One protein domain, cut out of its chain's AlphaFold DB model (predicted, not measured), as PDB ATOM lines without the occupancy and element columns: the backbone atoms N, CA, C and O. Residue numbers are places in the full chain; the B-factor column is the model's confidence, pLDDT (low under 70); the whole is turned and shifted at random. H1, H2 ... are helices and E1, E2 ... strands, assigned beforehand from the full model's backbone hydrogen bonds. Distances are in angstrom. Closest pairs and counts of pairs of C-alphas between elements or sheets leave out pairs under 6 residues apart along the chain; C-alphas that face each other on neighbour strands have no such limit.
ATOM      1  N   ASN A   2     228.243 259.005 232.071       81.40
ATOM      2  CA  ASN A   2     229.297 259.328 233.054       81.40
ATOM      3  C   ASN A   2     230.267 258.172 233.360       81.40
ATOM      4  O   ASN A   2     231.470 258.393 233.398       81.40
ATOM      5  N   ALA A   3     229.777 256.936 233.511       81.64
ATOM      6  CA  ALA A   3     230.639 255.781 233.794       81.64
ATOM      7  C   ALA A   3     231.660 255.495 232.677       81.64
ATOM      8  O   ALA A   3     232.798 255.125 232.951       81.64
ATOM      9  N   LEU A   4     231.273 255.715 231.415       85.24
ATOM     10  CA  LEU A   4     232.154 255.491 230.269       85.24
ATOM     11  C   LEU A   4     233.271 256.544 230.221       85.24
ATOM     12  O   LEU A   4     234.422 256.203 229.980       85.24
ATOM     13  N   ILE A   5     232.947 257.801 230.545       88.19
ATOM     14  CA  ILE A   5     233.924 258.896 230.642       88.19
ATOM     15  C   ILE A   5     234.924 258.638 231.780       88.19
ATOM     16  O   ILE A   5     236.126 258.779 231.573       88.19
ATOM     17  N   ILE A   6     234.453 258.203 232.955       89.34
ATOM     18  CA  ILE A   6     235.322 257.898 234.105       89.34
ATOM     19  C   ILE A   6     236.321 256.785 233.764       89.34
ATOM     20  O   ILE A   6     237.510 256.933 234.041       89.34
ATOM     21  N   ASN A   7     235.874 255.710 233.107       85.93
ATOM     22  CA  ASN A   7     236.761 254.612 232.715       85.93
ATOM     23  C   ASN A   7     237.836 255.050 231.712       85.93
ATOM     24  O   ASN A   7     238.987 254.637 231.836       85.93
ATOM     25  N   VAL A   8     237.490 255.912 230.750       86.55
ATOM     26  CA  VAL A   8     238.465 256.447 229.785       86.55
ATOM     27  C   VAL A   8     239.517 257.299 230.496       86.55
ATOM     28  O   VAL A   8     240.709 257.105 230.270       86.55
ATOM     29  N   VAL A   9     239.106 258.188 231.405       89.23
ATOM     30  CA  VAL A   9     240.043 259.019 232.184       89.23
ATOM     31  C   VAL A   9     240.967 258.154 233.045       89.23
ATOM     32  O   VAL A   9     242.173 258.396 233.074       89.23
ATOM     33  N   LEU A  10     240.437 257.110 233.689       89.85
ATOM     34  CA  LEU A  10     241.235 256.186 234.498       89.85
ATOM     35  C   LEU A  10     242.275 255.435 233.652       89.85
ATOM     36  O   LEU A  10     243.424 255.284 234.064       89.85
ATOM     37  N   MET A  11     241.888 255.004 232.448       86.33
ATOM     38  CA  MET A  11     242.783 254.314 231.520       86.33
ATOM     39  C   MET A  11     243.934 255.222 231.066       86.33
ATOM     40  O   MET A  11     245.088 254.799 231.069       86.33
ATOM     41  N   PHE A  12     243.647 256.485 230.737       84.31
ATOM     42  CA  PHE A  12     244.684 257.460 230.387       84.31
ATOM     43  C   PHE A  12     245.616 257.767 231.564       84.31
ATOM     44  O   PHE A  12     246.825 257.887 231.363       84.31
ATOM     45  N   LEU A  13     245.085 257.832 232.790       85.66
ATOM     46  CA  LEU A  13     245.892 258.031 233.994       85.66
ATOM     47  C   LEU A  13     246.871 256.866 234.211       85.66
ATOM     48  O   LEU A  13     248.051 257.090 234.467       85.66
ATOM     49  N   LEU A  14     246.406 255.625 234.041       80.10
ATOM     50  CA  LEU A  14     247.242 254.422 234.126       80.10
ATOM     51  C   LEU A  14     248.366 254.425 233.084       80.10
ATOM     52  O   LEU A  14     249.512 254.127 233.416       80.10
ATOM     53  N   ILE A  15     248.066 254.815 231.843       79.38
ATOM     54  CA  ILE A  15     249.076 254.918 230.779       79.38
ATOM     55  C   ILE A  15     250.124 255.986 231.122       79.38
ATOM     56  O   ILE A  15     251.320 255.744 230.946       79.38
ATOM     57  N   ALA A  16     249.704 257.143 231.642       76.10
ATOM     58  CA  ALA A  16     250.608 258.223 232.041       76.10
ATOM     59  C   ALA A  16     251.540 257.818 233.202       76.10
ATOM     60  O   ALA A  16     252.727 258.147 233.204       76.10
ATOM     61  N   ILE A  17     251.031 257.052 234.172       76.61
ATOM     62  CA  ILE A  17     251.844 256.533 235.281       76.61
ATOM     63  C   ILE A  17     252.854 255.498 234.764       76.61
ATOM     64  O   ILE A  17     254.034 255.572 235.092       76.61
ATOM     65  N   CYS A  18     252.438 254.573 233.897       73.80
ATOM     66  CA  CYS A  18     253.344 253.556 233.354       73.80
ATOM     67  C   CYS A  18     254.438 254.138 232.445       73.80
ATOM     68  O   CYS A  18     255.542 253.604 232.403       73.80
ATOM     69  N   SER A  19     254.157 255.231 231.732       66.71
ATOM     70  CA  SER A  19     255.132 255.891 230.846       66.71
ATOM     71  C   SER A  19     256.112 256.814 231.574       66.71
ATOM     72  O   SER A  19     257.129 257.190 230.996       66.71
ATOM     73  N   SER A  20     255.844 257.156 232.838       64.04
ATOM     74  CA  SER A  20     256.717 258.005 233.660       64.04
ATOM     75  C   SER A  20     257.663 257.224 234.572       64.04
ATOM     76  O   SER A  20     258.508 257.839 235.220       64.04
ATOM     77  N   VAL A  21     257.581 255.887 234.603       66.32
ATOM     78  CA  VAL A  21     258.568 255.071 235.317       66.32
ATOM     79  C   VAL A  21     259.920 255.235 234.612       66.32
ATOM     80  O   VAL A  21     260.045 254.838 233.450       66.32
ATOM     81  N   PRO A  22     260.937 255.822 235.274       65.74
ATOM     82  CA  PRO A  22     262.243 255.991 234.663       65.74
ATOM     83  C   PRO A  22     262.802 254.615 234.324       65.74
ATOM     84  O   PRO A  22     262.775 253.707 235.158       65.74
ATOM     85  N   ALA A  23     263.324 254.463 233.106       67.59
ATOM     86  CA  ALA A  23     264.076 253.266 232.767       67.59
ATOM     87  C   ALA A  23     265.199 253.086 233.810       67.59
ATOM     88  O   ALA A  23     265.880 254.067 234.132       67.59
ATOM     89  N   PRO A  24     265.376 251.874 234.369       67.41
ATOM     90  CA  PRO A  24     266.348 251.645 235.428       67.41
ATOM     91  C   PRO A  24     267.737 252.066 234.954       67.41
ATOM     92  O   PRO A  24     268.150 251.756 233.831       67.41
ATOM     93  N   SER A  25     268.459 252.793 235.807       71.24
ATOM     94  CA  SER A  25     269.804 253.246 235.470       71.24
ATOM     95  C   SER A  25     270.737 252.041 235.289       71.24
ATOM     96  O   SER A  25     270.486 250.952 235.814       71.24
ATOM     97  N   GLN A  26     271.862 252.208 234.581       74.20
ATOM     98  CA  GLN A  26     272.859 251.129 234.465       74.20
ATOM     99  C   GLN A  26     273.313 250.597 235.834       74.20
ATOM    100  O   GLN A  26     273.638 249.416 235.967       74.20
ATOM    101  N   THR A  27     273.351 251.464 236.845       78.01
ATOM    102  CA  THR A  27     273.722 251.108 238.215       78.01
ATOM    103  C   THR A  27     272.674 250.199 238.850       78.01
ATOM    104  O   THR A  27     273.035 249.190 239.457       78.01
ATOM    105  N   ASP A  28     271.390 250.506 238.648       75.89
ATOM    106  CA  ASP A  28     270.279 249.690 239.145       75.89
ATOM    107  C   ASP A  28     270.252 248.328 238.457       75.89
ATOM    108  O   ASP A  28     270.153 247.303 239.128       75.89
ATOM    109  N   LEU A  29     270.460 248.291 237.136       75.24
ATOM    110  CA  LEU A  29     270.596 247.038 236.390       75.24
ATOM    111  C   LEU A  29     271.727 246.177 236.955       75.24
ATOM    112  O   LEU A  29     271.517 245.002 237.246       75.24
ATOM    113  N   LYS A  30     272.917 246.753 237.176       76.49
ATOM    114  CA  LYS A  30     274.046 246.028 237.783       76.49
ATOM    115  C   LYS A  30     273.716 245.493 239.176       76.49
ATOM    116  O   LYS A  30     274.172 244.402 239.510       76.49
ATOM    117  N   ARG A  31     272.953 246.237 239.983       78.89
ATOM    118  CA  ARG A  31     272.501 245.778 241.302       78.89
ATOM    119  C   ARG A  31     271.552 244.592 241.177       78.89
ATOM    120  O   ARG A  31     271.817 243.572 241.799       78.89
ATOM    121  N   ILE A  32     270.527 244.703 240.332       77.05
ATOM    122  CA  ILE A  32     269.546 243.639 240.088       77.05
ATOM    123  C   ILE A  32     270.255 242.377 239.587       77.05
ATOM    124  O   ILE A  32     270.053 241.301 240.137       77.05
ATOM    125  N   PHE A  33     271.169 242.500 238.620       74.22
ATOM    126  CA  PHE A  33     271.967 241.362 238.155       74.22
ATOM    127  C   PHE A  33     272.768 240.714 239.278       74.22
ATOM    128  O   PHE A  33     272.838 239.490 239.348       74.22
ATOM    129  N   ARG A  34     273.360 241.522 240.160       75.76
ATOM    130  CA  ARG A  34     274.136 241.017 241.291       75.76
ATOM    131  C   ARG A  34     273.248 240.317 242.321       75.76
ATOM    132  O   ARG A  34     273.665 239.295 242.843       75.76
ATOM    133  N   GLU A  35     272.046 240.820 242.583       77.00
ATOM    134  CA  GLU A  35     271.080 240.179 243.486       77.00
ATOM    135  C   GLU A  35     270.559 238.854 242.924       77.00
ATOM    136  O   GLU A  35     270.513 237.861 243.646       77.00
ATOM    137  N   ILE A  36     270.230 238.806 241.631       72.83
ATOM    138  CA  ILE A  36     269.767 237.575 240.976       72.83
ATOM    139  C   ILE A  36     270.905 236.546 240.921       72.83
ATOM    140  O   ILE A  36     270.670 235.374 241.196       72.83
ATOM    141  N   ALA A  37     272.140 236.976 240.636       68.73
ATOM    142  CA  ALA A  37     273.312 236.101 240.639       68.73
ATOM    143  C   ALA A  37     273.696 235.614 242.046       68.73
ATOM    144  O   ALA A  37     274.102 234.470 242.193       68.73
ATOM    145  N   ALA A  38     273.547 236.448 243.082       73.33
ATOM    146  CA  ALA A  38     273.780 236.044 244.471       73.33
ATOM    147  C   ALA A  38     272.738 235.030 244.967       73.33
ATOM    148  O   ALA A  38     272.989 234.294 245.920       73.33
ATOM    149  N   ASN A  39     271.578 234.964 244.313       68.38
ATOM    150  CA  ASN A  39     270.555 233.963 244.570       68.38
ATOM    151  C   ASN A  39     270.814 232.698 243.727       68.38
ATOM    152  O   ASN A  39     269.981 232.280 242.922       68.38
ATOM    153  N   GLU A  40     271.995 232.093 243.908       58.28
ATOM    154  CA  GLU A  40     272.512 230.963 243.108       58.28
ATOM    155  C   GLU A  40     271.584 229.730 243.084       58.28
ATOM    156  O   GLU A  40     271.665 228.906 242.173       58.28
ATOM    157  N   ASN A  41     270.674 229.608 244.056       60.27
ATOM    158  CA  ASN A  41     269.715 228.503 244.150       60.27
ATOM    159  C   ASN A  41     268.392 228.738 243.406       60.27
ATOM    160  O   ASN A  41     267.625 227.792 243.252       60.27
ATOM    161  N   ALA A  42     268.096 229.964 242.969       57.73
ATOM    162  CA  ALA A  42     266.796 230.295 242.380       57.73
ATOM    163  C   ALA A  42     266.803 230.326 240.846       57.73
ATOM    164  O   ALA A  42     265.743 230.236 240.233       57.73
ATOM    165  N   TYR A  43     267.970 230.484 240.213       57.57
ATOM    166  CA  TYR A  43     268.056 230.705 238.772       57.57
ATOM    167  C   TYR A  43     269.231 229.925 238.176       57.57
ATOM    168  O   TYR A  43     270.387 230.118 238.535       57.57
ATOM    169  N   GLY A  44     268.921 229.007 237.264       62.52
ATOM    170  CA  GLY A  44     269.876 228.135 236.591       62.52
ATOM    171  C   GLY A  44     270.724 228.827 235.535       62.52
ATOM    172  O   GLY A  44     271.908 228.517 235.418       62.52
ATOM    173  N   VAL A  45     270.127 229.741 234.763       63.58
ATOM    174  CA  VAL A  45     270.808 230.496 233.701       63.58
ATOM    175  C   VAL A  45     270.194 231.890 233.590       63.58
ATOM    176  O   VAL A  45     268.979 232.031 233.451       63.58
ATOM    177  N   ILE A  46     271.051 232.912 233.605       68.33
ATOM    178  CA  ILE A  46     270.695 234.295 233.284       68.33
ATOM    179  C   ILE A  46     271.382 234.659 231.968       68.33
ATOM    180  O   ILE A  46     272.610 234.711 231.909       68.33
ATOM    181  N   GLN A  47     270.606 234.929 230.918       68.77
ATOM    182  CA  GLN A  47     271.130 235.396 229.637       68.77
ATOM    183  C   GLN A  47     270.654 236.820 229.366       68.77
ATOM    184  O   GLN A  47     269.456 237.091 229.334       68.77
ATOM    185  N   VAL A  48     271.605 237.730 229.169       69.31
ATOM    186  CA  VAL A  48     271.339 239.133 228.841       69.31
ATOM    187  C   VAL A  48     271.682 239.347 227.381       69.31
ATOM    188  O   VAL A  48     272.834 239.164 226.988       69.31
ATOM    189  N   VAL A  49     270.691 239.727 226.579       70.43
ATOM    190  CA  VAL A  49     270.889 240.044 225.166       70.43
ATOM    191  C   VAL A  49     270.885 241.564 225.014       70.43
ATOM    192  O   VAL A  49     269.874 242.203 225.325       70.43
ATOM    193  N   PRO A  50     272.011 242.171 224.594       70.45
ATOM    194  CA  PRO A  50     272.079 243.609 224.384       70.45
ATOM    195  C   PRO A  50     271.187 244.028 223.214       70.45
ATOM    196  O   PRO A  50     270.853 243.227 222.341       70.45
ATOM    197  N   TYR A  51     270.814 245.307 223.202       77.48
ATOM    198  CA  TYR A  51     270.015 245.885 222.126       77.48
ATOM    199  C   TYR A  51     270.682 245.662 220.764       77.48
ATOM    200  O   TYR A  51     271.889 245.859 220.609       77.48
ATOM    201  N   SER A  52     269.873 245.302 219.772       75.02
ATOM    202  CA  SER A  52     270.264 245.297 218.366       75.02
ATOM    203  C   SER A  52     269.222 246.055 217.554       75.02
ATOM    204  O   SER A  52     268.067 246.160 217.961       75.02
ATOM    205  N   GLU A  53     269.583 246.507 216.355       78.08
ATOM    206  CA  GLU A  53     268.629 247.154 215.440       78.08
ATOM    207  C   GLU A  53     267.406 246.278 215.115       78.08
ATOM    208  O   GLU A  53     266.370 246.783 214.693       78.08
ATOM    209  N   ARG A  54     267.513 244.958 215.314       76.46
ATOM    210  CA  ARG A  54     266.450 243.992 215.019       76.46
ATOM    211  C   ARG A  54     265.622 243.599 216.236       76.46
ATOM    212  O   ARG A  54     264.511 243.108 216.059       76.46
ATOM    213  N   LEU A  55     266.155 243.755 217.448       70.66
ATOM    214  CA  LEU A  55     265.557 243.225 218.673       70.66
ATOM    215  C   LEU A  55     265.848 244.138 219.875       70.66
ATOM    216  O   LEU A  55     267.011 244.496 220.095       70.66
ATOM    217  N   PRO A  56     264.826 244.466 220.688       70.49
ATOM    218  CA  PRO A  56     265.026 245.192 221.936       70.49
ATOM    219  C   PRO A  56     265.869 244.361 222.911       70.49
ATOM    220  O   PRO A  56     265.885 243.136 222.829       70.49
ATOM    221  N   ALA A  57     266.561 245.018 223.843       75.92
ATOM    222  CA  ALA A  57     267.308 244.310 224.881       75.92
ATOM    223  C   ALA A  57     266.351 243.492 225.761       75.92
ATOM    224  O   ALA A  57     265.323 244.008 226.206       75.92
ATOM    225  N   TYR A  58     266.698 242.236 226.030       73.31
ATOM    226  CA  TYR A  58     265.907 241.365 226.896       73.31
ATOM    227  C   TYR A  58     266.798 240.499 227.788       73.31
ATOM    228  O   TYR A  58     267.969 240.246 227.500       73.31
ATOM    229  N   MET A  59     266.217 240.059 228.899       71.76
ATOM    230  CA  MET A  59     266.848 239.183 229.875       71.76
ATOM    231  C   MET A  59     266.022 237.902 229.981       71.76
ATOM    232  O   MET A  59     264.817 237.962 230.213       71.76
ATOM    233  N   VAL A  60     266.672 236.753 229.815       68.20
ATOM    234  CA  VAL A  60     266.072 235.434 230.038       68.20
ATOM    235  C   VAL A  60     266.584 234.905 231.367       68.20
ATOM    236  O   VAL A  60     267.793 234.811 231.577       68.20
ATOM    237  N   ILE A  61     265.654 234.568 232.255       69.54
ATOM    238  CA  ILE A  61     265.931 233.955 233.550       69.54
ATOM    239  C   ILE A  61     265.290 232.567 233.526       69.54
ATOM    240  O   ILE A  61     264.066 232.451 233.543       69.54
ATOM    241  N   ALA A  62     266.105 231.518 233.460       67.16
ATOM    242  CA  ALA A  62     265.640 230.137 233.538       67.16
ATOM    243  C   ALA A  62     265.924 229.586 234.938       67.16
ATOM    244  O   ALA A  62     267.061 229.660 235.402       67.16
ATOM    245  N   ASN A  63     264.910 229.042 235.614       64.10
ATOM    246  CA  ASN A  63     265.081 228.362 236.900       64.10
ATOM    247  C   ASN A  63     265.598 226.927 236.677       64.10
ATOM    248  O   ASN A  63     265.271 226.305 235.666       64.10
TER     249      ASN A  63
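AT A GLANCE: This is residues 2 to 63 of the 65 residues of an uncharacterized protein of Caenorhabditis elegans (UniProt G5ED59). A two-stranded hairpin, E1 and E2, has the helix H2 near it at one end of the model, and a longer helix, H1, sticks out far from both as a free arm. The 62 printed residues have two named helices and two named strands, in the order H1, H2, E1, E2; the class is mixed, helices and strands. The whole is extended, with a radius of gyration of the C-alphas of 17.8 A and spans of 52 by 31 by 22 A.

IN THESE COORDINATES: E1 is residues 45 to 49, 12.8 A, and E2 is residues 58 to 62, 13.0 A, ending at C-alpha 62 (265.640, 230.137, 233.538). H2 is residues 26 to 38, 18.1 A. H1 is residues 2 to 19, 26.2 A, beginning at C-alpha 2 (229.297, 259.328, 233.054).

HOW THE PARTS SIT: E1 and E2 form an antiparallel hairpin, with 169 degrees between their directions; N 47 and O 60 are within hydrogen-bond range at 2.9 A. H2 and E1 are near each other, with 5 pairs of C-alphas within 10 A. H2 and E2 are apart, and H1 is apart from H2, E1 and E2. In H1 and H2 every O i to N i+4 pair is within hydrogen-bond range.

THE WHOLE: The C-alphas farthest apart, of Asn 2 and Glu 40, are 52.7 A apart. The printed part has no cut, and its three links are short. The pLDDT is under 70 in 21 residues, among them 19 to 24 and 39 to 48.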